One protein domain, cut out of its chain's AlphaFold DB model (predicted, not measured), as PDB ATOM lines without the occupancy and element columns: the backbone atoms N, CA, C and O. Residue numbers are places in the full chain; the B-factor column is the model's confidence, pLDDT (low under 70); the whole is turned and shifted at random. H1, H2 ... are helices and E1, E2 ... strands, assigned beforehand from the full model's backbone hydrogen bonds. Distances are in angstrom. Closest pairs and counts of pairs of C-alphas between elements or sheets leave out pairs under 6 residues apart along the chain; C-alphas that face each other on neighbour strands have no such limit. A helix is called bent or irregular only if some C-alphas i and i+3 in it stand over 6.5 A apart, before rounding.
ATOM      1  N   GLY A 154     -17.210  27.741  -1.778       94.44
ATOM      2  CA  GLY A 154     -16.466  28.806  -2.453       94.44
ATOM      3  C   GLY A 154     -15.016  28.435  -2.762       94.44
ATOM      4  O   GLY A 154     -14.758  27.428  -3.415       94.44
ATOM      5  N   ASP A 155     -14.068  29.273  -2.356       94.19
ATOM      6  CA  ASP A 155     -12.656  29.135  -2.718       94.19
ATOM      7  C   ASP A 155     -11.918  28.187  -1.752       94.19
ATOM      8  O   ASP A 155     -11.619  28.545  -0.612       94.19
ATOM      9  N   ALA A 156     -11.592  26.972  -2.205       95.25
ATOM     10  CA  ALA A 156     -10.888  25.972  -1.400       95.25
ATOM     11  C   ALA A 156      -9.357  26.145  -1.380       95.25
ATOM     12  O   ALA A 156      -8.661  25.277  -0.850       95.25
ATOM     13  N   THR A 157      -8.801  27.231  -1.928       94.25
ATOM     14  CA  THR A 157      -7.344  27.395  -2.042       94.25
ATOM     15  C   THR A 157      -6.629  27.301  -0.708       94.25
ATOM     16  O   THR A 157      -5.738  26.467  -0.556       94.25
ATOM     17  N   GLY A 158      -7.087  28.025   0.312       94.81
ATOM     18  CA  GLY A 158      -6.517  27.956   1.653       94.81
ATOM     19  C   GLY A 158      -6.542  26.550   2.263       94.81
ATOM     20  O   GLY A 158      -5.642  26.195   3.029       94.81
ATOM     21  N   TYR A 159      -7.510  25.709   1.876       95.44
ATOM     22  CA  TYR A 159      -7.576  24.304   2.282       95.44
ATOM     23  C   TYR A 159      -6.424  23.492   1.677       95.44
ATOM     24  O   TYR A 159      -5.701  22.810   2.408       95.44
ATOM     25  N   PHE A 160      -6.184  23.610   0.370       94.44
ATOM     26  CA  PHE A 160      -5.100  22.899  -0.319       94.44
ATOM     27  C   PHE A 160      -3.705  23.472   0.001       94.44
ATOM     28  O   PHE A 160      -2.759  22.707   0.191       94.44
ATOM     29  N   GLU A 161      -3.577  24.790   0.195       94.19
ATOM     30  CA  GLU A 161      -2.340  25.458   0.649       94.19
ATOM     31  C   GLU A 161      -1.961  25.127   2.102       94.19
ATOM     32  O   GLU A 161      -0.848  25.415   2.552       94.19
ATOM     33  N   SER A 162      -2.867  24.518   2.870       93.44
ATOM     34  CA  SER A 162      -2.622  24.189   4.279       93.44
ATOM     35  C   SER A 162      -1.726  22.964   4.490       93.44
ATOM     36  O   SER A 162      -1.375  22.644   5.628       93.44
ATOM     37  N   GLY A 163      -1.358  22.267   3.414       90.50
ATOM     38  CA  GLY A 163      -0.400  21.169   3.448       90.50
ATOM     39  C   GLY A 163      -0.962  19.827   3.907       90.50
ATOM     40  O   GLY A 163      -0.292  19.103   4.645       90.50
ATOM     41  N   ILE A 164      -2.195  19.509   3.511       90.06
ATOM     42  CA  ILE A 164      -2.843  18.229   3.828       90.06
ATOM     43  C   ILE A 164      -2.117  17.105   3.101       90.06
ATOM     44  O   ILE A 164      -2.025  17.117   1.881       90.06
ATOM     45  N   GLN A 165      -1.620  16.113   3.835       86.94
ATOM     46  CA  GLN A 165      -0.842  15.026   3.246       86.94
ATOM     47  C   GLN A 165      -1.629  13.725   3.185       86.94
ATOM     48  O   GLN A 165      -2.345  13.359   4.116       86.94
ATOM     49  N   GLY A 166      -1.410  12.981   2.101       90.88
ATOM     50  CA  GLY A 166      -1.950  11.634   1.952       90.88
ATOM     51  C   GLY A 166      -3.450  11.589   1.678       90.88
ATOM     52  O   GLY A 166      -4.071  10.621   2.097       90.88
ATOM     53  N   LEU A 167      -4.015  12.593   0.989       93.69
ATOM     54  CA  LEU A 167      -5.421  12.608   0.552       93.69
ATOM     55  C   LEU A 167      -5.814  11.253  -0.044       93.69
ATOM     56  O   LEU A 167      -5.146  10.791  -0.966       93.69
ATOM     57  N   VAL A 168      -6.862  10.623   0.476       96.38
ATOM     58  CA  VAL A 168      -7.461   9.404  -0.087       96.38
ATOM     59  C   VAL A 168      -8.673   9.774  -0.931       96.38
ATOM     60  O   VAL A 168      -8.805   9.280  -2.052       96.38
ATOM     61  N   THR A 169      -9.483  10.699  -0.429       97.06
ATOM     62  CA  THR A 169     -10.653  11.252  -1.110       97.06
ATOM     63  C   THR A 169     -10.810  12.730  -0.792       97.06
ATOM     64  O   THR A 169     -10.416  13.196   0.279       97.06
ATOM     65  N   ILE A 170     -11.391  13.454  -1.743       96.06
ATOM     66  CA  ILE A 170     -11.933  14.803  -1.561       96.06
ATOM     67  C   ILE A 170     -13.308  14.851  -2.213       96.06
ATOM     68  O   ILE A 170     -13.543  14.156  -3.205       96.06
ATOM     69  N   HIS A 171     -14.188  15.690  -1.687       96.38
ATOM     70  CA  HIS A 171     -15.578  15.706  -2.108       96.38
ATOM     71  C   HIS A 171     -16.140  17.113  -2.265       96.38
ATOM     72  O   HIS A 171     -15.731  18.040  -1.573       96.38
ATOM     73  N   HIS A 172     -17.066  17.218  -3.221       93.44
ATOM     74  CA  HIS A 172     -17.747  18.397  -3.753       93.44
ATOM     75  C   HIS A 172     -16.935  19.349  -4.641       93.44
ATOM     76  O   HIS A 172     -17.305  20.520  -4.801       93.44
ATOM     77  N   MET A 173     -15.876  18.854  -5.289       93.06
ATOM     78  CA  MET A 173     -15.125  19.642  -6.273       93.06
ATOM     79  C   MET A 173     -16.059  20.131  -7.393       93.06
ATOM     80  O   MET A 173     -16.711  19.339  -8.063       93.06
ATOM     81  N   PHE A 174     -16.127  21.448  -7.586       92.31
ATOM     82  CA  PHE A 174     -17.033  22.194  -8.476       92.31
ATOM     83  C   PHE A 174     -18.531  22.151  -8.170       92.31
ATOM     84  O   PHE A 174     -19.265  22.948  -8.760       92.31
ATOM     85  N   SER A 175     -18.984  21.278  -7.272       92.50
ATOM     86  CA  SER A 175     -20.351  21.302  -6.749       92.50
ATOM     87  C   SER A 175     -20.499  22.426  -5.725       92.50
ATOM     88  O   SER A 175     -21.411  23.248  -5.823       92.50
ATOM     89  N   TRP A 176     -19.617  22.470  -4.720       95.19
ATOM     90  CA  TRP A 176     -19.703  23.435  -3.612       95.19
ATOM     91  C   TRP A 176     -18.499  24.366  -3.536       95.19
ATOM     92  O   TRP A 176     -18.630  25.504  -3.074       95.19
ATOM     93  N   TRP A 177     -17.337  23.907  -3.993       95.00
ATOM     94  CA  TRP A 177     -16.099  24.667  -3.931       95.00
ATOM     95  C   TRP A 177     -15.249  24.488  -5.188       95.00
ATOM     96  O   TRP A 177     -15.364  23.495  -5.902       95.00
ATOM     97  N   SER A 178     -14.381  25.459  -5.464       93.19
ATOM     98  CA  SER A 178     -13.380  25.392  -6.530       93.19
ATOM     99  C   SER A 178     -11.992  25.170  -5.924       93.19
ATOM    100  O   SER A 178     -11.663  25.816  -4.925       93.19
ATOM    101  N   PRO A 179     -11.158  24.277  -6.490       91.25
ATOM    102  CA  PRO A 179      -9.795  24.039  -6.003       91.25
ATOM    103  C   PRO A 179      -8.853  25.208  -6.286       91.25
ATOM    104  O   PRO A 179      -7.728  25.191  -5.803       91.25
ATOM    105  N   VAL A 180      -9.260  26.167  -7.116       89.19
ATOM    106  CA  VAL A 180      -8.478  27.339  -7.510       89.19
ATOM    107  C   VAL A 180      -9.373  28.566  -7.651       89.19
ATOM    108  O   VAL A 180     -10.589  28.412  -7.816       89.19
ATOM    109  N   PRO A 181      -8.806  29.784  -7.616       87.25
ATOM    110  CA  PRO A 181      -9.591  30.993  -7.793       87.25
ATOM    111  C   PRO A 181     -10.195  31.067  -9.198       87.25
ATOM    112  O   PRO A 181      -9.550  30.682 -10.172       87.25
ATOM    113  N   ALA A 182     -11.394  31.643  -9.313       83.44
ATOM    114  CA  ALA A 182     -12.097  31.780 -10.594       83.44
ATOM    115  C   ALA A 182     -11.294  32.560 -11.653       83.44
ATOM    116  O   ALA A 182     -11.374  32.261 -12.837       83.44
ATOM    117  N   TRP A 183     -10.461  33.518 -11.229       83.00
ATOM    118  CA  TRP A 183      -9.624  34.306 -12.142       83.00
ATOM    119  C   TRP A 183      -8.502  33.501 -12.814       83.00
ATOM    120  O   TRP A 183      -7.921  33.983 -13.783       83.00
ATOM    121  N   LEU A 184      -8.158  32.315 -12.300       79.75
ATOM    122  CA  LEU A 184      -7.098  31.483 -12.868       79.75
ATOM    123  C   LEU A 184      -7.598  30.684 -14.073       79.75
ATOM    124  O   LEU A 184      -6.931  30.620 -15.101       79.75
ATOM    125  N   SER A 185      -8.739  30.021 -13.910       80.69
ATOM    126  CA  SER A 185      -9.413  29.253 -14.949       80.69
ATOM    127  C   SER A 185     -10.829  28.936 -14.483       80.69
ATOM    128  O   SER A 185     -11.048  28.638 -13.307       80.69
ATOM    129  N   GLU A 186     -11.775  28.952 -15.415       81.94
ATOM    130  CA  GLU A 186     -13.137  28.446 -15.211       81.94
ATOM    131  C   GLU A 186     -13.352  27.087 -15.906       81.94
ATOM    132  O   GLU A 186     -14.406  26.464 -15.752       81.94
ATOM    133  N   ASP A 187     -12.345  26.593 -16.639       85.94
ATOM    134  CA  ASP A 187     -12.382  25.297 -17.317       85.94
ATOM    135  C   ASP A 187     -12.157  24.163 -16.308       85.94
ATOM    136  O   ASP A 187     -11.035  23.854 -15.893       85.94
ATOM    137  N   LYS A 188     -13.265  23.538 -15.902       88.50
ATOM    138  CA  LYS A 188     -13.274  22.449 -14.920       88.50
ATOM    139  C   LYS A 188     -12.461  21.242 -15.388       88.50
ATOM    140  O   LYS A 188     -11.797  20.620 -14.562       88.50
ATOM    141  N   GLU A 189     -12.496  20.906 -16.676       86.25
ATOM    142  CA  GLU A 189     -11.800  19.730 -17.206       86.25
ATOM    143  C   GLU A 189     -10.285  19.937 -17.176       86.25
ATOM    144  O   GLU A 189      -9.550  19.076 -16.680       86.25
ATOM    145  N   ASP A 190      -9.818  21.109 -17.618       82.12
ATOM    146  CA  ASP A 190      -8.406  21.492 -17.546       82.12
ATOM    147  C   ASP A 190      -7.908  21.533 -16.091       82.12
ATOM    148  O   ASP A 190      -6.845  20.989 -15.776       82.12
ATOM    149  N   ILE A 191      -8.706  22.086 -15.171       84.75
ATOM    150  CA  ILE A 191      -8.374  22.112 -13.741       84.75
ATOM    151  C   ILE A 191      -8.221  20.692 -13.180       84.75
ATOM    152  O   ILE A 191      -7.219  20.410 -12.518       84.75
ATOM    153  N   VAL A 192      -9.172  19.785 -13.437       86.06
ATOM    154  CA  VAL A 192      -9.088  18.384 -12.975       86.06
ATOM    155  C   VAL A 192      -7.858  17.702 -13.562       86.06
ATOM    156  O   VAL A 192      -7.116  17.035 -12.832       86.06
ATOM    157  N   ALA A 193      -7.605  17.889 -14.859       82.62
ATOM    158  CA  ALA A 193      -6.452  17.309 -15.535       82.62
ATOM    159  C   ALA A 193      -5.132  17.769 -14.896       82.62
ATOM    160  O   ALA A 193      -4.277  16.932 -14.586       82.62
ATOM    161  N   ARG A 194      -4.978  19.073 -14.622       80.31
ATOM    162  CA  ARG A 194      -3.797  19.631 -13.940       80.31
ATOM    163  C   ARG A 194      -3.660  19.125 -12.515       80.31
ATOM    164  O   ARG A 194      -2.559  18.745 -12.111       80.31
ATOM    165  N   PHE A 195      -4.761  19.081 -11.768       84.69
ATOM    166  CA  PHE A 195      -4.782  18.605 -10.387       84.69
ATOM    167  C   PHE A 195      -4.270  17.157 -10.297       84.69
ATOM    168  O   PHE A 195      -3.344  16.861  -9.538       84.69
ATOM    169  N   TYR A 196      -4.784  16.262 -11.151       83.75
ATOM    170  CA  TYR A 196      -4.321  14.873 -11.220       83.75
ATOM    171  C   TYR A 196      -2.902  14.732 -11.770       83.75
ATOM    172  O   TYR A 196      -2.139  13.894 -11.282       83.75
ATOM    173  N   GLN A 197      -2.523  15.519 -12.780       81.38
ATOM    174  CA  GLN A 197      -1.163  15.493 -13.318       81.38
ATOM    175  C   GLN A 197      -0.140  15.843 -12.234       81.38
ATOM    176  O   GLN A 197       0.869  15.148 -12.099       81.38
ATOM    177  N   ALA A 198      -0.421  16.879 -11.445       82.25
ATOM    178  CA  ALA A 198       0.447  17.309 -10.362       82.25
ATOM    179  C   ALA A 198       0.490  16.290  -9.217       82.25
ATOM    180  O   ALA A 198       1.573  15.930  -8.758       82.25
ATOM    181  N   TYR A 199      -0.661  15.732  -8.826       86.19
ATOM    182  CA  TYR A 199      -0.707  14.609  -7.886       86.19
ATOM    183  C   TYR A 199       0.206  13.459  -8.337       86.19
ATOM    184  O   TYR A 199       1.051  12.988  -7.571       86.19
ATOM    185  N   ARG A 200       0.110  13.047  -9.609       83.25
ATOM    186  CA  ARG A 200       0.939  11.968 -10.164       83.25
ATOM    187  C   ARG A 200       2.427  12.306 -10.194       83.25
ATOM    188  O   ARG A 200       3.231  11.398  -9.993       83.25
ATOM    189  N   SER A 201       2.805  13.560 -10.446       77.88
ATOM    190  CA  SER A 201       4.219  13.951 -10.502       77.88
ATOM    191  C   SER A 201       4.866  14.032  -9.117       77.88
ATOM    192  O   SER A 201       6.050  13.731  -8.978       77.88
ATOM    193  N   THR A 202       4.096  14.380  -8.084       79.44
ATOM    194  CA  THR A 202       4.586  14.468  -6.698       79.44
ATOM    195  C   THR A 202       4.384  13.191  -5.883       79.44
ATOM    196  O   THR A 202       4.986  13.043  -4.816       79.44
ATOM    197  N   ASN A 203       3.560  12.259  -6.377       81.25
ATOM    198  CA  ASN A 203       3.237  10.987  -5.731       81.25
ATOM    199  C   ASN A 203       2.807  11.205  -4.257       81.25
ATOM    200  O   ASN A 203       2.066  12.141  -3.963       81.25
ATOM    201  N   PHE A 204       3.335  10.416  -3.315       85.62
ATOM    202  CA  PHE A 204       3.059  10.527  -1.875       85.62
ATOM    203  C   PHE A 204       3.459  11.858  -1.215       85.62
ATOM    204  O   PHE A 204       3.169  12.058  -0.039       85.62
ATOM    205  N   SER A 205       4.126  12.766  -1.936       87.12
ATOM    206  CA  SER A 205       4.485  14.100  -1.437       87.12
ATOM    207  C   SER A 205       3.528  15.203  -1.896       87.12
ATOM    208  O   SER A 205       3.814  16.374  -1.645       87.12
ATOM    209  N   TYR A 206       2.423  14.870  -2.572       89.06
ATOM    210  CA  TYR A 206       1.428  15.859  -2.988       89.06
ATOM    211  C   TYR A 206       0.965  16.716  -1.803       89.06
ATOM    212  O   TYR A 206       0.710  16.192  -0.718       89.06
ATOM    213  N   LEU A 207       0.919  18.035  -2.013       92.19
ATOM    214  CA  LEU A 207       0.632  19.075  -1.018       92.19
ATOM    215  C   LEU A 207       1.607  19.168   0.165       92.19
ATOM    216  O   LEU A 207       1.399  19.976   1.068       92.19
ATOM    217  N   LYS A 208       2.712  18.415   0.191       91.00
ATOM    218  CA  LYS A 208       3.766  18.653   1.187       91.00
ATOM    219  C   LYS A 208       4.298  20.081   1.033       91.00
ATOM    220  O   LYS A 208       4.518  20.547  -0.085       91.00
ATOM    221  N   ARG A 209       4.527  20.755   2.163       91.44
ATOM    222  CA  ARG A 209       4.978  22.149   2.186       91.44
ATOM    223  C   ARG A 209       6.456  22.287   2.510       91.44
ATOM    224  O   ARG A 209       6.967  21.591   3.386       91.44
ATOM    225  N   TYR A 210       7.094  23.233   1.836       89.38
ATOM    226  CA  TYR A 210       8.409  23.769   2.165       89.38
ATOM    227  C   TYR A 210       8.261  25.261   2.421       89.38
ATOM    228  O   TYR A 210       7.518  25.938   1.709       89.38
ATOM    229  N   VAL A 211       8.925  25.752   3.461       92.44
ATOM    230  CA  VAL A 211       8.779  27.130   3.921       92.44
ATOM    231  C   VAL A 211      10.155  27.743   4.088       92.44
ATOM    232  O   VAL A 211      11.023  27.145   4.722       92.44
ATOM    233  N   TRP A 212      10.329  28.942   3.544       91.69
ATOM    234  CA  TRP A 212      11.527  29.750   3.713       91.69
ATOM    235  C   TRP A 212      11.127  31.107   4.259       91.69
ATOM    236  O   TRP A 212      10.188  31.734   3.771       91.69
ATOM    237  N   VAL A 213      11.852  31.539   5.280       92.12
ATOM    238  CA  VAL A 213      11.667  32.831   5.926       92.12
ATOM    239  C   VAL A 213      12.907  33.650   5.616       92.12
ATOM    240  O   VAL A 213      14.013  33.275   5.997       92.12
ATOM    241  N   ASP A 214      12.707  34.737   4.888       90.62
ATOM    242  CA  ASP A 214      13.748  35.655   4.466       90.62
ATOM    243  C   ASP A 214      13.621  36.945   5.280       90.62
ATOM    244  O   ASP A 214      12.774  37.802   5.011       90.62
ATOM    245  N   SER A 215      14.444  37.055   6.324       91.88
ATOM    246  CA  SER A 215      14.454  38.217   7.211       91.88
ATOM    247  C   SER A 215      15.055  39.465   6.568       91.88
ATOM    248  O   SER A 215      14.754  40.562   7.026       91.88
ATOM    249  N   GLU A 216      15.892  39.318   5.537       94.31
ATOM    250  CA  GLU A 216      16.509  40.450   4.836       94.31
ATOM    251  C   GLU A 216      15.457  41.196   4.012       94.31
ATOM    252  O   GLU A 216      15.359  42.420   4.088       94.31
ATOM    253  N   TYR A 217      14.612  40.452   3.294       91.31
ATOM    254  CA  TYR A 217      13.560  41.022   2.446       91.31
ATOM    255  C   TYR A 217      12.182  41.074   3.115       91.31
ATOM    256  O   TYR A 217      11.212  41.468   2.465       91.31
ATOM    257  N   ASN A 218      12.084  40.688   4.392       95.06
ATOM    258  CA  ASN A 218      10.838  40.610   5.158       95.06
ATOM    259  C   ASN A 218       9.760  39.767   4.444       95.06
ATOM    260  O   ASN A 218       8.621  40.203   4.277       95.06
ATOM    261  N   LYS A 219      10.125  38.565   3.979       95.12
ATOM    262  CA  LYS A 219       9.248  37.695   3.178       95.12
ATOM    263  C   LYS A 219       9.167  36.277   3.719       95.12
ATOM    264  O   LYS A 219      10.132  35.737   4.253       95.12
ATOM    265  N   THR A 220       8.023  35.640   3.493       95.12
ATOM    266  CA  THR A 220       7.850  34.196   3.691       95.12
ATOM    267  C   THR A 220       7.450  33.554   2.372       95.12
ATOM    268  O   THR A 220       6.424  33.906   1.797       95.12
ATOM    269  N   LEU A 221       8.242  32.598   1.899       92.06
ATOM    270  CA  LEU A 221       7.936  31.769   0.737       92.06
ATOM    271  C   LEU A 221       7.373  30.430   1.218       92.06
ATOM    272  O   LEU A 221       7.987  29.762   2.047       92.06
ATOM    273  N   VAL A 222       6.242  30.009   0.660       92.31
ATOM    274  CA  VAL A 222       5.645  28.690   0.885       92.31
ATOM    275  C   VAL A 222       5.484  27.986  -0.457       92.31
ATOM    276  O   VAL A 222       4.754  28.451  -1.325       92.31
ATOM    277  N   LEU A 223       6.149  26.846  -0.624       88.62
ATOM    278  CA  LEU A 223       5.933  25.933  -1.746       88.62
ATOM    279  C   LEU A 223       5.059  24.775  -1.276       88.62
ATOM    280  O   LEU A 223       5.482  23.995  -0.424       88.62
ATOM    281  N   THR A 224       3.887  24.623  -1.880       91.12
ATOM    282  CA  THR A 224       2.983  23.483  -1.703       91.12
ATOM    283  C   THR A 224       3.104  22.573  -2.921       91.12
ATOM    284  O   THR A 224       2.656  22.914  -4.018       91.12
ATOM    285  N   LEU A 225       3.742  21.412  -2.748       86.56
ATOM    286  CA  LEU A 225       4.108  20.532  -3.857       86.56
ATOM    287  C   LEU A 225       2.910  20.142  -4.728       86.56
ATOM    288  O   LEU A 225       1.937  19.563  -4.249       86.56
ATOM    289  N   GLY A 226       3.032  20.414  -6.031       83.81
ATOM    290  CA  GLY A 226       2.016  20.092  -7.031       83.81
ATOM    291  C   GLY A 226       0.798  21.017  -7.008       83.81
ATOM    292  O   GLY A 226      -0.170  20.758  -7.718       83.81
ATOM    293  N   TYR A 227       0.817  22.086  -6.213       89.31
ATOM    294  CA  TYR A 227      -0.341  22.956  -6.070       89.31
ATOM    295  C   TYR A 227      -0.001  24.436  -6.201       89.31
ATOM    296  O   TYR A 227      -0.408  25.033  -7.196       89.31
ATOM    297  N   SER A 228       0.770  25.020  -5.280       89.88
ATOM    298  CA  SER A 228       1.036  26.463  -5.298       89.88
ATOM    299  C   SER A 228       2.438  26.855  -4.840       89.88
ATOM    300  O   SER A 228       3.112  26.125  -4.110       89.88
ATOM    301  N   ILE A 229       2.867  28.035  -5.281       87.94
ATOM    302  CA  ILE A 229       3.967  28.802  -4.695       87.94
ATOM    303  C   ILE A 229       3.368  30.115  -4.214       87.94
ATOM    304  O   ILE A 229       2.745  30.816  -5.007       87.94
ATOM    305  N   THR A 230       3.574  30.449  -2.945       91.06
ATOM    306  CA  THR A 230       2.993  31.640  -2.322       91.06
ATOM    307  C   THR A 230       4.085  32.450  -1.643       91.06
ATOM    308  O   THR A 230       4.810  31.936  -0.792       91.06
ATOM    309  N   VAL A 231       4.208  33.721  -2.018       92.38
ATOM    310  CA  VAL A 231       5.117  34.691  -1.397       92.38
ATOM    311  C   VAL A 231       4.287  35.671  -0.585       92.38
ATOM    312  O   VAL A 231       3.465  36.393  -1.142       92.38
ATOM    313  N   TYR A 232       4.519  35.712   0.722       94.88
ATOM    314  CA  TYR A 232       3.941  36.692   1.638       94.88
ATOM    315  C   TYR A 232       4.942  37.828   1.858       94.88
ATOM    316  O   TYR A 232       6.106  37.557   2.166       94.88
ATOM    317  N   ASN A 233       4.495  39.084   1.772       94.75
ATOM    318  CA  ASN A 233       5.325  40.272   2.029       94.75
ATOM    319  C   ASN A 233       5.478  40.577   3.534       94.75
ATOM    320  O   ASN A 233       5.446  41.726   3.963       94.75
ATOM    321  N   GLN A 234       5.602  39.525   4.342       95.19
ATOM    322  CA  GLN A 234       5.858  39.600   5.776       95.19
ATOM    323  C   GLN A 234       6.452  38.286   6.299       95.19
ATOM    324  O   GLN A 234       6.316  37.223   5.675       95.19
ATOM    325  N   LEU A 235       7.077  38.338   7.477       95.81
ATOM    326  CA  LEU A 235       7.487  37.145   8.222       95.81
ATOM    327  C   LEU A 235       6.268  36.521   8.904       95.81
ATOM    328  O   LEU A 235       5.644  37.147   9.759       95.81
ATOM    329  N   LEU A 236       5.945  35.280   8.547       94.38
ATOM    330  CA  LEU A 236       4.873  34.530   9.193       94.38
ATOM    331  C   LEU A 236       5.414  33.724  10.367       94.38
ATOM    332  O   LEU A 236       6.448  33.058  10.267       94.38
ATOM    333  N   LYS A 237       4.673  33.722  11.474       93.69
ATOM    334  CA  LYS A 237       4.958  32.848  12.611       93.69
ATOM    335  C   LYS A 237       4.604  31.404  12.275       93.69
ATOM    336  O   LYS A 237       3.764  31.123  11.418       93.69
ATOM    337  N   PHE A 238       5.200  30.471  13.014       90.69
ATOM    338  CA  PHE A 238       4.936  29.040  12.858       90.69
ATOM    339  C   PHE A 238       3.437  28.712  12.961       90.69
ATOM    340  O   PHE A 238       2.912  27.898  12.202       90.69
ATOM    341  N   GLU A 239       2.723  29.378  13.863       92.94
ATOM    342  CA  GLU A 239       1.285  29.216  14.050       92.94
ATOM    343  C   GLU A 239       0.472  29.680  12.840       92.94
ATOM    344  O   GLU A 239      -0.537  29.062  12.505       92.94
ATOM    345  N   GLU A 240       0.904  30.760  12.191       93.81
ATOM    346  CA  GLU A 240       0.239  31.334  11.019       93.81
ATOM    347  C   GLU A 240       0.495  30.477   9.782       93.81
ATOM    348  O   GLU A 240      -0.427  30.208   9.014       93.81
ATOM    349  N   ILE A 241       1.720  29.971   9.628       92.00
ATOM    350  CA  ILE A 241       2.083  29.024   8.571       92.00
ATOM    351  C   ILE A 241       1.247  27.744   8.686       92.00
ATOM    352  O   ILE A 241       0.828  27.189   7.672       92.00
ATOM    353  N   ASN A 242       0.993  27.249   9.897       91.81
ATOM    354  CA  ASN A 242       0.268  25.991  10.116       91.81
ATOM    355  C   ASN A 242      -1.257  26.126  10.214       91.81
ATOM    356  O   ASN A 242      -1.947  25.107  10.265       91.81
ATOM    357  N   ALA A 243      -1.788  27.348  10.214       94.88
ATOM    358  CA  ALA A 243      -3.220  27.585  10.143       94.88
ATOM    359  C   ALA A 243      -3.732  27.489   8.694       94.88
ATOM    360  O   ALA A 243      -3.056  27.892   7.748       94.88
ATOM    361  N   VAL A 244      -4.948  26.970   8.529       95.56
ATOM    362  CA  VAL A 244      -5.669  26.965   7.250       95.56
ATOM    363  C   VAL A 244      -6.175  28.380   6.965       95.56
ATOM    364  O   VAL A 244      -6.862  28.959   7.808       95.56
ATOM    365  N   GLU A 245      -5.872  28.941   5.794       95.19
ATOM    366  CA  GLU A 245      -6.491  30.207   5.388       95.19
ATOM    367  C   GLU A 245      -7.975  30.006   5.068       95.19
ATOM    368  O   GLU A 245      -8.334  29.127   4.285       95.19
ATOM    369  N   THR A 246      -8.847  30.827   5.648       94.81
ATOM    370  CA  THR A 246     -10.295  30.785   5.396       94.81
ATOM    371  C   THR A 246     -10.648  31.535   4.115       94.81
ATOM    372  O   THR A 246     -11.278  32.590   4.149       94.81
ATOM    373  N   THR A 247     -10.195  31.013   2.976       94.44
ATOM    374  CA  THR A 247     -10.609  31.482   1.640       94.44
ATOM    375  C   THR A 247     -12.022  31.003   1.290       94.44
ATOM    376  O   THR A 247     -12.729  31.630   0.506       94.44
ATOM    377  N   PHE A 248     -12.454  29.910   1.916       94.06
ATOM    378  CA  PHE A 248     -13.794  29.340   1.823       94.06
ATOM    379  C   PHE A 248     -14.732  29.951   2.871       94.06
ATOM    380  O   PHE A 248     -14.300  30.538   3.865       94.06
ATOM    381  N   CYS A 249     -16.035  29.762   2.683       90.44
ATOM    382  CA  CYS A 249     -17.071  30.200   3.613       90.44
ATOM    383  C   CYS A 249     -17.882  29.027   4.186       90.44
ATOM    384  O   CYS A 249     -17.721  27.868   3.793       90.44
ATOM    385  N   CYS A 250     -18.781  29.363   5.120       85.06
ATOM    386  CA  CYS A 250     -19.822  28.478   5.658       85.06
ATOM    387  C   CYS A 250     -19.317  27.221   6.390       85.06
ATOM    388  O   CYS A 250     -20.071  26.260   6.548       85.06
ATOM    389  N   ALA A 251     -18.070  27.229   6.867       90.50
ATOM    390  CA  ALA A 251     -17.495  26.121   7.616       90.50
ATOM    391  C   ALA A 251     -16.589  26.600   8.749       90.50
ATOM    392  O   ALA A 251     -15.766  27.499   8.576       90.50
ATOM    393  N   GLU A 252     -16.711  25.936   9.894       92.62
ATOM    394  CA  GLU A 252     -15.733  25.998  10.975       92.62
ATOM    395  C   GLU A 252     -14.954  24.685  10.944       92.62
ATOM    396  O   GLU A 252     -15.540  23.620  11.118       92.62
ATOM    397  N   LEU A 253     -13.652  24.729  10.665       93.69
ATOM    398  CA  LEU A 253     -12.856  23.506  10.576       93.69
ATOM    399  C   LEU A 253     -12.395  23.034  11.955       93.69
ATOM    400  O   LEU A 253     -12.131  23.833  12.848       93.69
ATOM    401  N   SER A 254     -12.196  21.723  12.098       87.06
ATOM    402  CA  SER A 254     -11.517  21.154  13.276       87.06
ATOM    403  C   SER A 254     -10.044  21.576  13.387       87.06
ATOM    404  O   SER A 254      -9.467  21.587  14.475       87.06
ATOM    405  N   ARG A 255      -9.424  21.924  12.253       89.44
ATOM    406  CA  ARG A 255      -8.056  22.444  12.168       89.44
ATOM    407  C   ARG A 255      -8.047  23.941  12.455       89.44
ATOM    408  O   ARG A 255      -8.968  24.651  12.069       89.44
ATOM    409  N   ARG A 256      -6.960  24.433  13.060       93.19
ATOM    410  CA  ARG A 256      -6.768  25.869  13.302       93.19
ATOM    411  C   ARG A 256      -6.864  26.641  11.989       93.19
ATOM    412  O   ARG A 256      -6.170  26.310  11.027       93.19
ATOM    413  N   THR A 257      -7.678  27.685  11.983       95.00
ATOM    414  CA  THR A 257      -7.873  28.566  10.835       95.00
ATOM    415  C   THR A 257      -7.321  29.968  11.099       95.00
ATOM    416  O   THR A 257      -7.054  30.343  12.245       95.00
ATOM    417  N   ARG A 258      -7.117  30.741  10.030       94.94
ATOM    418  CA  ARG A 258      -6.824  32.178  10.079       94.94
ATOM    419  C   ARG A 258      -7.433  32.897   8.881       94.94
ATOM    420  O   ARG A 258      -7.653  32.285   7.839       94.94
ATOM    421  N   MET A 259      -7.626  34.206   9.017       94.25
ATOM    422  CA  MET A 259      -8.024  35.045   7.889       94.25
ATOM    423  C   MET A 259      -6.957  35.024   6.777       94.25
ATOM    424  O   MET A 259      -5.759  34.903   7.083       94.25
ATOM    425  N   PRO A 260      -7.367  35.156   5.500       91.94
ATOM    426  CA  PRO A 260      -6.434  35.313   4.394       91.94
ATOM    427  C   PRO A 260      -5.537  36.539   4.574       91.94
ATOM    428  O   PRO A 260      -5.985  37.588   5.037       91.94
ATOM    429  N   ILE A 261      -4.265  36.418   4.192       91.12
ATOM    430  CA  ILE A 261      -3.329  37.550   4.197       91.12
ATOM    431  C   ILE A 261      -3.402  38.238   2.836       91.12
ATOM    432  O   ILE A 261      -3.167  37.601   1.813       91.12
ATOM    433  N   ALA A 262      -3.715  39.536   2.830       82.88
ATOM    434  CA  ALA A 262      -3.920  40.298   1.599       82.88
ATOM    435  C   ALA A 262      -2.621  40.530   0.807       82.88
ATOM    436  O   ALA A 262      -2.613  40.404  -0.414       82.88
ATOM    437  N   GLU A 263      -1.511  40.833   1.487       87.38
ATOM    438  CA  GLU A 263      -0.219  41.102   0.843       87.38
ATOM    439  C   GLU A 263       0.535  39.806   0.515       87.38
ATOM    440  O   GLU A 263       1.556  39.464   1.123       87.38
ATOM    441  N   ARG A 264       0.002  39.065  -0.458       89.88
ATOM    442  CA  ARG A 264       0.627  37.856  -0.990       89.88
ATOM    443  C   ARG A 264       0.486  37.756  -2.500       89.88
ATOM    444  O   ARG A 264      -0.473  38.252  -3.083       89.88
ATOM    445  N   GLN A 265       1.425  37.050  -3.110       88.69
ATOM    446  CA  GLN A 265       1.337  36.628  -4.499       88.69
ATOM    447  C   GLN A 265       1.384  35.105  -4.555       88.69
ATOM    448  O   GLN A 265       2.292  34.494  -3.987       88.69
ATOM    449  N   THR A 266       0.403  34.508  -5.229       88.00
ATOM    450  CA  THR A 266       0.285  33.058  -5.385       88.00
ATOM    451  C   THR A 266       0.283  32.695  -6.857       88.00
ATOM    452  O   THR A 266      -0.456  33.285  -7.646       88.00
ATOM    453  N   TRP A 267       1.049  31.668  -7.205       85.25
ATOM    454  CA  TRP A 267       0.988  31.015  -8.505       85.25
ATOM    455  C   TRP A 267       0.534  29.561  -8.324       85.25
ATOM    456  O   TRP A 267       1.016  28.874  -7.420       85.25
ATOM    457  N   TYR A 268      -0.361  29.079  -9.194       82.56
ATOM    458  CA  TYR A 268      -0.996  27.755  -9.091       82.56
ATOM    459  C   TYR A 268      -0.572  26.765 -10.182       82.56
ATOM    460  O   TYR A 268      -0.081  27.147 -11.244       82.56
ATOM    461  N   PHE A 269      -0.831  25.479  -9.926       65.19
ATOM    462  CA  PHE A 269      -0.538  24.341 -10.805       65.19
ATOM    463  C   PHE A 269       0.913  24.301 -11.247       65.19
ATOM    464  O   PHE A 269       1.228  24.177 -12.428       65.19
ATOM    465  N   ALA A 270       1.777  24.384 -10.244       55.47
ATOM    466  CA  ALA A 270       3.214  24.252 -10.329       55.47
ATOM    467  C   ALA A 270       3.594  22.983 -11.130       55.47
ATOM    468  O   ALA A 270       3.709  21.886 -10.578       55.47
ATOM    469  N   ARG A 271       3.756  23.108 -12.456       51.38
ATOM    470  CA  ARG A 271       4.126  21.989 -13.332       51.38
ATOM    471  C   ARG A 271       5.571  21.646 -13.041       51.38
ATOM    472  O   ARG A 271       6.435  22.401 -13.449       51.38
ATOM    473  N   SER A 272       5.820  20.536 -12.348       47.66
ATOM    474  CA  SER A 272       7.172  20.099 -12.005       47.66
ATOM    475  C   SER A 272       7.860  19.444 -13.207       47.66
ATOM    476  O   SER A 272       7.525  18.313 -13.567       47.66
ATOM    477  N   TYR A 273       8.853  20.100 -13.794       51.09
ATOM    478  CA  TYR A 273       9.877  19.412 -14.574       51.09
ATOM    479  C   TYR A 273      10.981  18.983 -13.618       51.09
ATOM    480  O   TYR A 273      11.537  19.812 -12.905       51.09
ATOM    481  N   THR A 274      11.293  17.689 -13.580       51.19
ATOM    482  CA  THR A 274      12.438  17.196 -12.815       51.19
ATOM    483  C   THR A 274      13.605  16.988 -13.763       51.19
ATOM    484  O   THR A 274      13.599  16.044 -14.555       51.19
ATOM    485  N   LYS A 275      14.628  17.840 -13.677       53.12
ATOM    486  CA  LYS A 275      15.910  17.591 -14.339       53.12
ATOM    487  C   LYS A 275      16.874  17.022 -13.309       53.12
ATOM    488  O   LYS A 275      17.230  17.693 -12.345       53.12
ATOM    489  N   LYS A 276      17.283  15.770 -13.512       53.03
ATOM    490  CA  LYS A 276      18.363  15.164 -12.732       53.03
ATOM    491  C   LYS A 276      19.689  15.556 -13.360       53.03
ATOM    492  O   LYS A 276      19.851  15.417 -14.572       53.03
ATOM    493  N   TYR A 277      20.623  16.032 -12.557       62.34
ATOM    494  CA  TYR A 277      22.005  16.188 -12.991       62.34
ATOM    495  C   TYR A 277      22.948  15.747 -11.877       62.34
ATOM    496  O   TYR A 277      22.584  15.735 -10.703       62.34
ATOM    497  N   PHE A 278      24.142  15.331 -12.275       65.31
ATOM    498  CA  PHE A 278      25.120  14.714 -11.391       65.31
ATOM    499  C   PHE A 278      26.264  15.689 -11.143       65.31
ATOM    500  O   PHE A 278      26.697  16.396 -12.057       65.31
ATOM    501  N   THR A 279      26.757  15.750  -9.912       63.44
ATOM    502  CA  THR A 279      27.991  16.468  -9.569       63.44
ATOM    503  C   THR A 279      28.809  15.571  -8.645       63.44
ATOM    504  O   THR A 279      28.539  15.478  -7.451       63.44
ATOM    505  N   GLY A 280      29.763  14.836  -9.225       77.06
ATOM    506  CA  GLY A 280      30.388  13.695  -8.545       77.06
ATOM    507  C   GLY A 280      29.351  12.607  -8.245       77.06
ATOM    508  O   GLY A 280      28.547  12.273  -9.114       77.06
ATOM    509  N   ASP A 281      29.333  12.117  -7.003       64.06
ATOM    510  CA  ASP A 281      28.384  11.099  -6.520       64.06
ATOM    511  C   ASP A 281      27.038  11.684  -6.038       64.06
ATOM    512  O   ASP A 281      26.171  10.960  -5.549       64.06
ATOM    513  N   ILE A 282      26.844  13.003  -6.159       41.03
ATOM    514  CA  ILE A 282      25.633  13.700  -5.711       41.03
ATOM    515  C   ILE A 282      24.635  13.803  -6.871       41.03
ATOM    516  O   ILE A 282      24.965  14.282  -7.962       41.03
ATOM    517  N   ILE A 283      23.393  13.375  -6.621       45.75
ATOM    518  CA  ILE A 283      22.262  13.529  -7.542       45.75
ATOM    519  C   ILE A 283      21.506  14.797  -7.165       45.75
ATOM    520  O   ILE A 283      20.867  14.846  -6.123       45.75
ATOM    521  N   HIS A 284      21.507  15.789  -8.049       46.22
ATOM    522  CA  HIS A 284      20.693  16.984  -7.884       46.22
ATOM    523  C   HIS A 284      19.346  16.816  -8.577       46.22
ATOM    524  O   HIS A 284      19.274  16.435  -9.752       46.22
ATOM    525  N   HIS A 285      18.272  17.149  -7.867       45.19
ATOM    526  CA  HIS A 285      16.924  17.191  -8.418       45.19
ATOM    527  C   HIS A 285      16.501  18.635  -8.656       45.19
ATOM    528  O   HIS A 285      16.028  19.291  -7.743       45.19
ATOM    529  N   LEU A 286      16.610  19.134  -9.885       46.97
ATOM    530  CA  LEU A 286      16.012  20.419 -10.227       46.97
ATOM    531  C   LEU A 286      14.515  20.223 -10.421       46.97
ATOM    532  O   LEU A 286      14.110  19.611 -11.408       46.97
ATOM    533  N   TYR A 287      13.715  20.754  -9.506       50.28
ATOM    534  CA  TYR A 287      12.288  20.930  -9.720       50.28
ATOM    535  C   TYR A 287      12.080  22.302 -10.348       50.28
ATOM    536  O   TYR A 287      12.492  23.310  -9.795       50.28
ATOM    537  N   GLU A 288      11.506  22.346 -11.538       48.28
ATOM    538  CA  GLU A 288      11.077  23.581 -12.181       48.28
ATOM    539  C   GLU A 288       9.567  23.604 -12.121       48.28
ATOM    540  O   GLU A 288       8.947  22.668 -12.604       48.28
ATOM    541  N   TYR A 289       8.999  24.622 -11.490       50.59
ATOM    542  CA  TYR A 289       7.563  24.800 -11.379       50.59
ATOM    543  C   TYR A 289       7.160  25.930 -12.323       50.59
ATOM    544  O   TYR A 289       7.636  27.042 -12.168       50.59
ATOM    545  N   SER A 290       6.307  25.684 -13.313       45.41
ATOM    546  CA  SER A 290       5.621  26.784 -14.002       45.41
ATOM    547  C   SER A 290       4.243  26.921 -13.388       45.41
ATOM    548  O   SER A 290       3.513  25.932 -13.321       45.41
ATOM    549  N   ALA A 291       3.896  28.112 -12.935       55.22
ATOM    550  CA  ALA A 291       2.618  28.382 -12.315       55.22
ATOM    551  C   ALA A 291       2.120  29.711 -12.883       55.22
ATOM    552  O   ALA A 291       2.895  30.660 -12.927       55.22
ATOM    553  N   TYR A 292       0.894  29.734 -13.405       52.31
ATOM    554  CA  TYR A 292       0.377  30.854 -14.195       52.31
ATOM    555  C   TYR A 292      -0.332  31.859 -13.279       52.31
ATOM    556  O   TYR A 292      -1.098  31.462 -12.398       52.31
ATOM    557  N   ASP A 293      -0.071  33.148 -13.481       53.66
ATOM    558  CA  ASP A 293      -0.954  34.231 -13.041       53.66
ATOM    559  C   ASP A 293      -1.839  34.694 -14.216       53.66
ATOM    560  O   ASP A 293      -1.724  34.176 -15.331       53.66
ATOM    561  N   SER A 294      -2.699  35.694 -13.996       49.44
ATOM    562  CA  SER A 294      -3.537  36.292 -15.053       49.44
ATOM    563  C   SER A 294      -2.746  36.821 -16.264       49.44
ATOM    564  O   SER A 294      -3.341  37.114 -17.297       49.44
ATOM    565  N   ASN A 295      -1.417  36.939 -16.152       50.47
ATOM    566  CA  ASN A 295      -0.508  37.471 -17.164       50.47
ATOM    567  C   ASN A 295       0.426  36.396 -17.756       50.47
ATOM    568  O   ASN A 295       1.346  36.731 -18.499       50.47
ATOM    569  N   SER A 296       0.207  35.106 -17.458       53.34
ATOM    570  CA  SER A 296       1.081  33.997 -17.880       53.34
ATOM    571  C   SER A 296       2.543  34.104 -17.409       53.34
ATOM    572  O   SER A 296       3.435  33.499 -18.010       53.34
ATOM    573  N   SER A 297       2.807  34.843 -16.328       50.19
ATOM    574  CA  SER A 297       4.127  34.885 -15.685       50.19
ATOM    575  C   SER A 297       4.455  33.520 -15.070       50.19
ATOM    576  O   SER A 297       3.553  32.843 -14.586       50.19
ATOM    577  N   TYR A 298       5.731  33.116 -15.050       52.00
ATOM    578  CA  TYR A 298       6.186  31.856 -14.445       52.00
ATOM    579  C   TYR A 298       7.209  32.105 -13.329       52.00
ATOM    580  O   TYR A 298       8.016  33.031 -13.415       52.00
ATOM    581  N   ILE A 299       7.207  31.257 -12.294       51.75
ATOM    582  CA  ILE A 299       8.156  31.325 -11.172       51.75
ATOM    583  C   ILE A 299       8.950  30.025 -11.018       51.75
ATOM    584  O   ILE A 299       8.437  29.004 -10.579       51.75
ATOM    585  N   LEU A 300      10.247  30.071 -11.310       53.84
ATOM    586  CA  LEU A 300      11.136  28.917 -11.200       53.84
ATOM    587  C   LEU A 300      11.647  28.732  -9.758       53.84
ATOM    588  O   LEU A 300      12.570  29.431  -9.343       53.84
ATOM    589  N   VAL A 301      11.124  27.758  -9.008       55.75
ATOM    590  CA  VAL A 301      11.675  27.402  -7.680       55.75
ATOM    591  C   VAL A 301      12.619  26.214  -7.793       55.75
ATOM    592  O   VAL A 301      12.174  25.072  -7.794       55.75
ATOM    593  N   LYS A 302      13.930  26.477  -7.830       55.06
ATOM    594  CA  LYS A 302      14.957  25.429  -7.802       55.06
ATOM    595  C   LYS A 302      15.129  24.893  -6.383       55.06
ATOM    596  O   LYS A 302      15.847  25.472  -5.571       55.06
ATOM    597  N   LEU A 303      14.484  23.775  -6.088       53.34
ATOM    598  CA  LEU A 303      14.815  22.990  -4.904       53.34
ATOM    599  C   LEU A 303      16.119  22.237  -5.164       53.34
ATOM    600  O   LEU A 303      16.177  21.446  -6.094       53.34
ATOM    601  N   TYR A 304      17.149  22.472  -4.359       49.59
ATOM    602  CA  TYR A 304      18.332  21.617  -4.330       49.59
ATOM    603  C   TYR A 304      18.142  20.635  -3.176       49.59
ATOM    604  O   TYR A 304      18.061  21.049  -2.020       49.59
ATOM    605  N   THR A 305      18.016  19.354  -3.503       48.12
ATOM    606  CA  THR A 305      18.100  18.240  -2.548       48.12
ATOM    607  C   THR A 305      19.363  17.458  -2.816       48.12
ATOM    608  O   THR A 305      19.641  17.282  -4.029       48.12
TER     609      THR A 305
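AT A GLANCE: This is residues 154 to 305 of the 305 residues of the protein "Hypothetical protein" of Adineta ricciae (UniProt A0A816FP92). A curled sheet of five antiparallel strands bends sharply within E5, from which the long hairpin of E5 and E6 runs on as an arm, while H2 packs on E5 near the bend. H1, E1 and long loops gather toward the end away from the hairpin's tip. The 152 printed residues hold three named helices and six named strands, in the order H1 E1 H2 E2 E3 E4 H3 E5 E6, with sheet order E2 E3 E4 E5 E6; the class is mixed, with under half of the residues in named elements. It is compact, with a radius of gyration of the C-alphas of 15.8 A and spans of 54 by 38 by 32 A.

IN THESE COORDINATES: H1 is residues 157 to 160, from C-alpha 157 at (-7.344, 27.395, -2.042), and E1 is 169 to 171. H2, 188 to 205, is 23.8 A long. E2, 209 to 214, E3, 219 to 224, and E4, 228 to 232, form a meander, each strand the antiparallel neighbour of the one before. H3 is 238 to 242. E5, 264 to 279, is 35.8 A long; E6, 282 to 292, is 31.7 A and ends at (0.377, 30.854, -14.195).

HOW THE PARTS SIT: The sheet is twisted. Hairpin E2 and E3 has N 212 and O 221 at 2.9 A; hairpin E3 and E4 has N 222 and O 230 at 2.8 A. E5 bends by 81 degrees at residue 269, pairing with E4 over 264 to 268 (N 229 and O 267, 3.0 A) and with E6 over 268 to 279 (N 273 and O 288, 2.8 A). H2 is on the sheet over E5, at a height of 9.1 A; their closest C-alphas, Arg 194 and Phe 269, are 6.5 A apart. H2 is irregular, with C-alphas 201 and 204 9.4 A apart; 12 of its 14 O i to N i+4 pairs are within hydrogen-bond range, as is the one in H3, while H1 is too short for such a pair. H3 only grazes the sheet, H1 is only just not on it, with 4 pairs of C-alphas within 10 A, and E1 pairs with no named strand.

THE WHOLE: The C-alphas farthest apart, Cys 250 and Gly 280, are 54.2 A apart. The printed part has no cut; the links E1 to H2 and H3 to E5 are long. Residues 269 to 279 and 281 to 305 have pLDDT under 70.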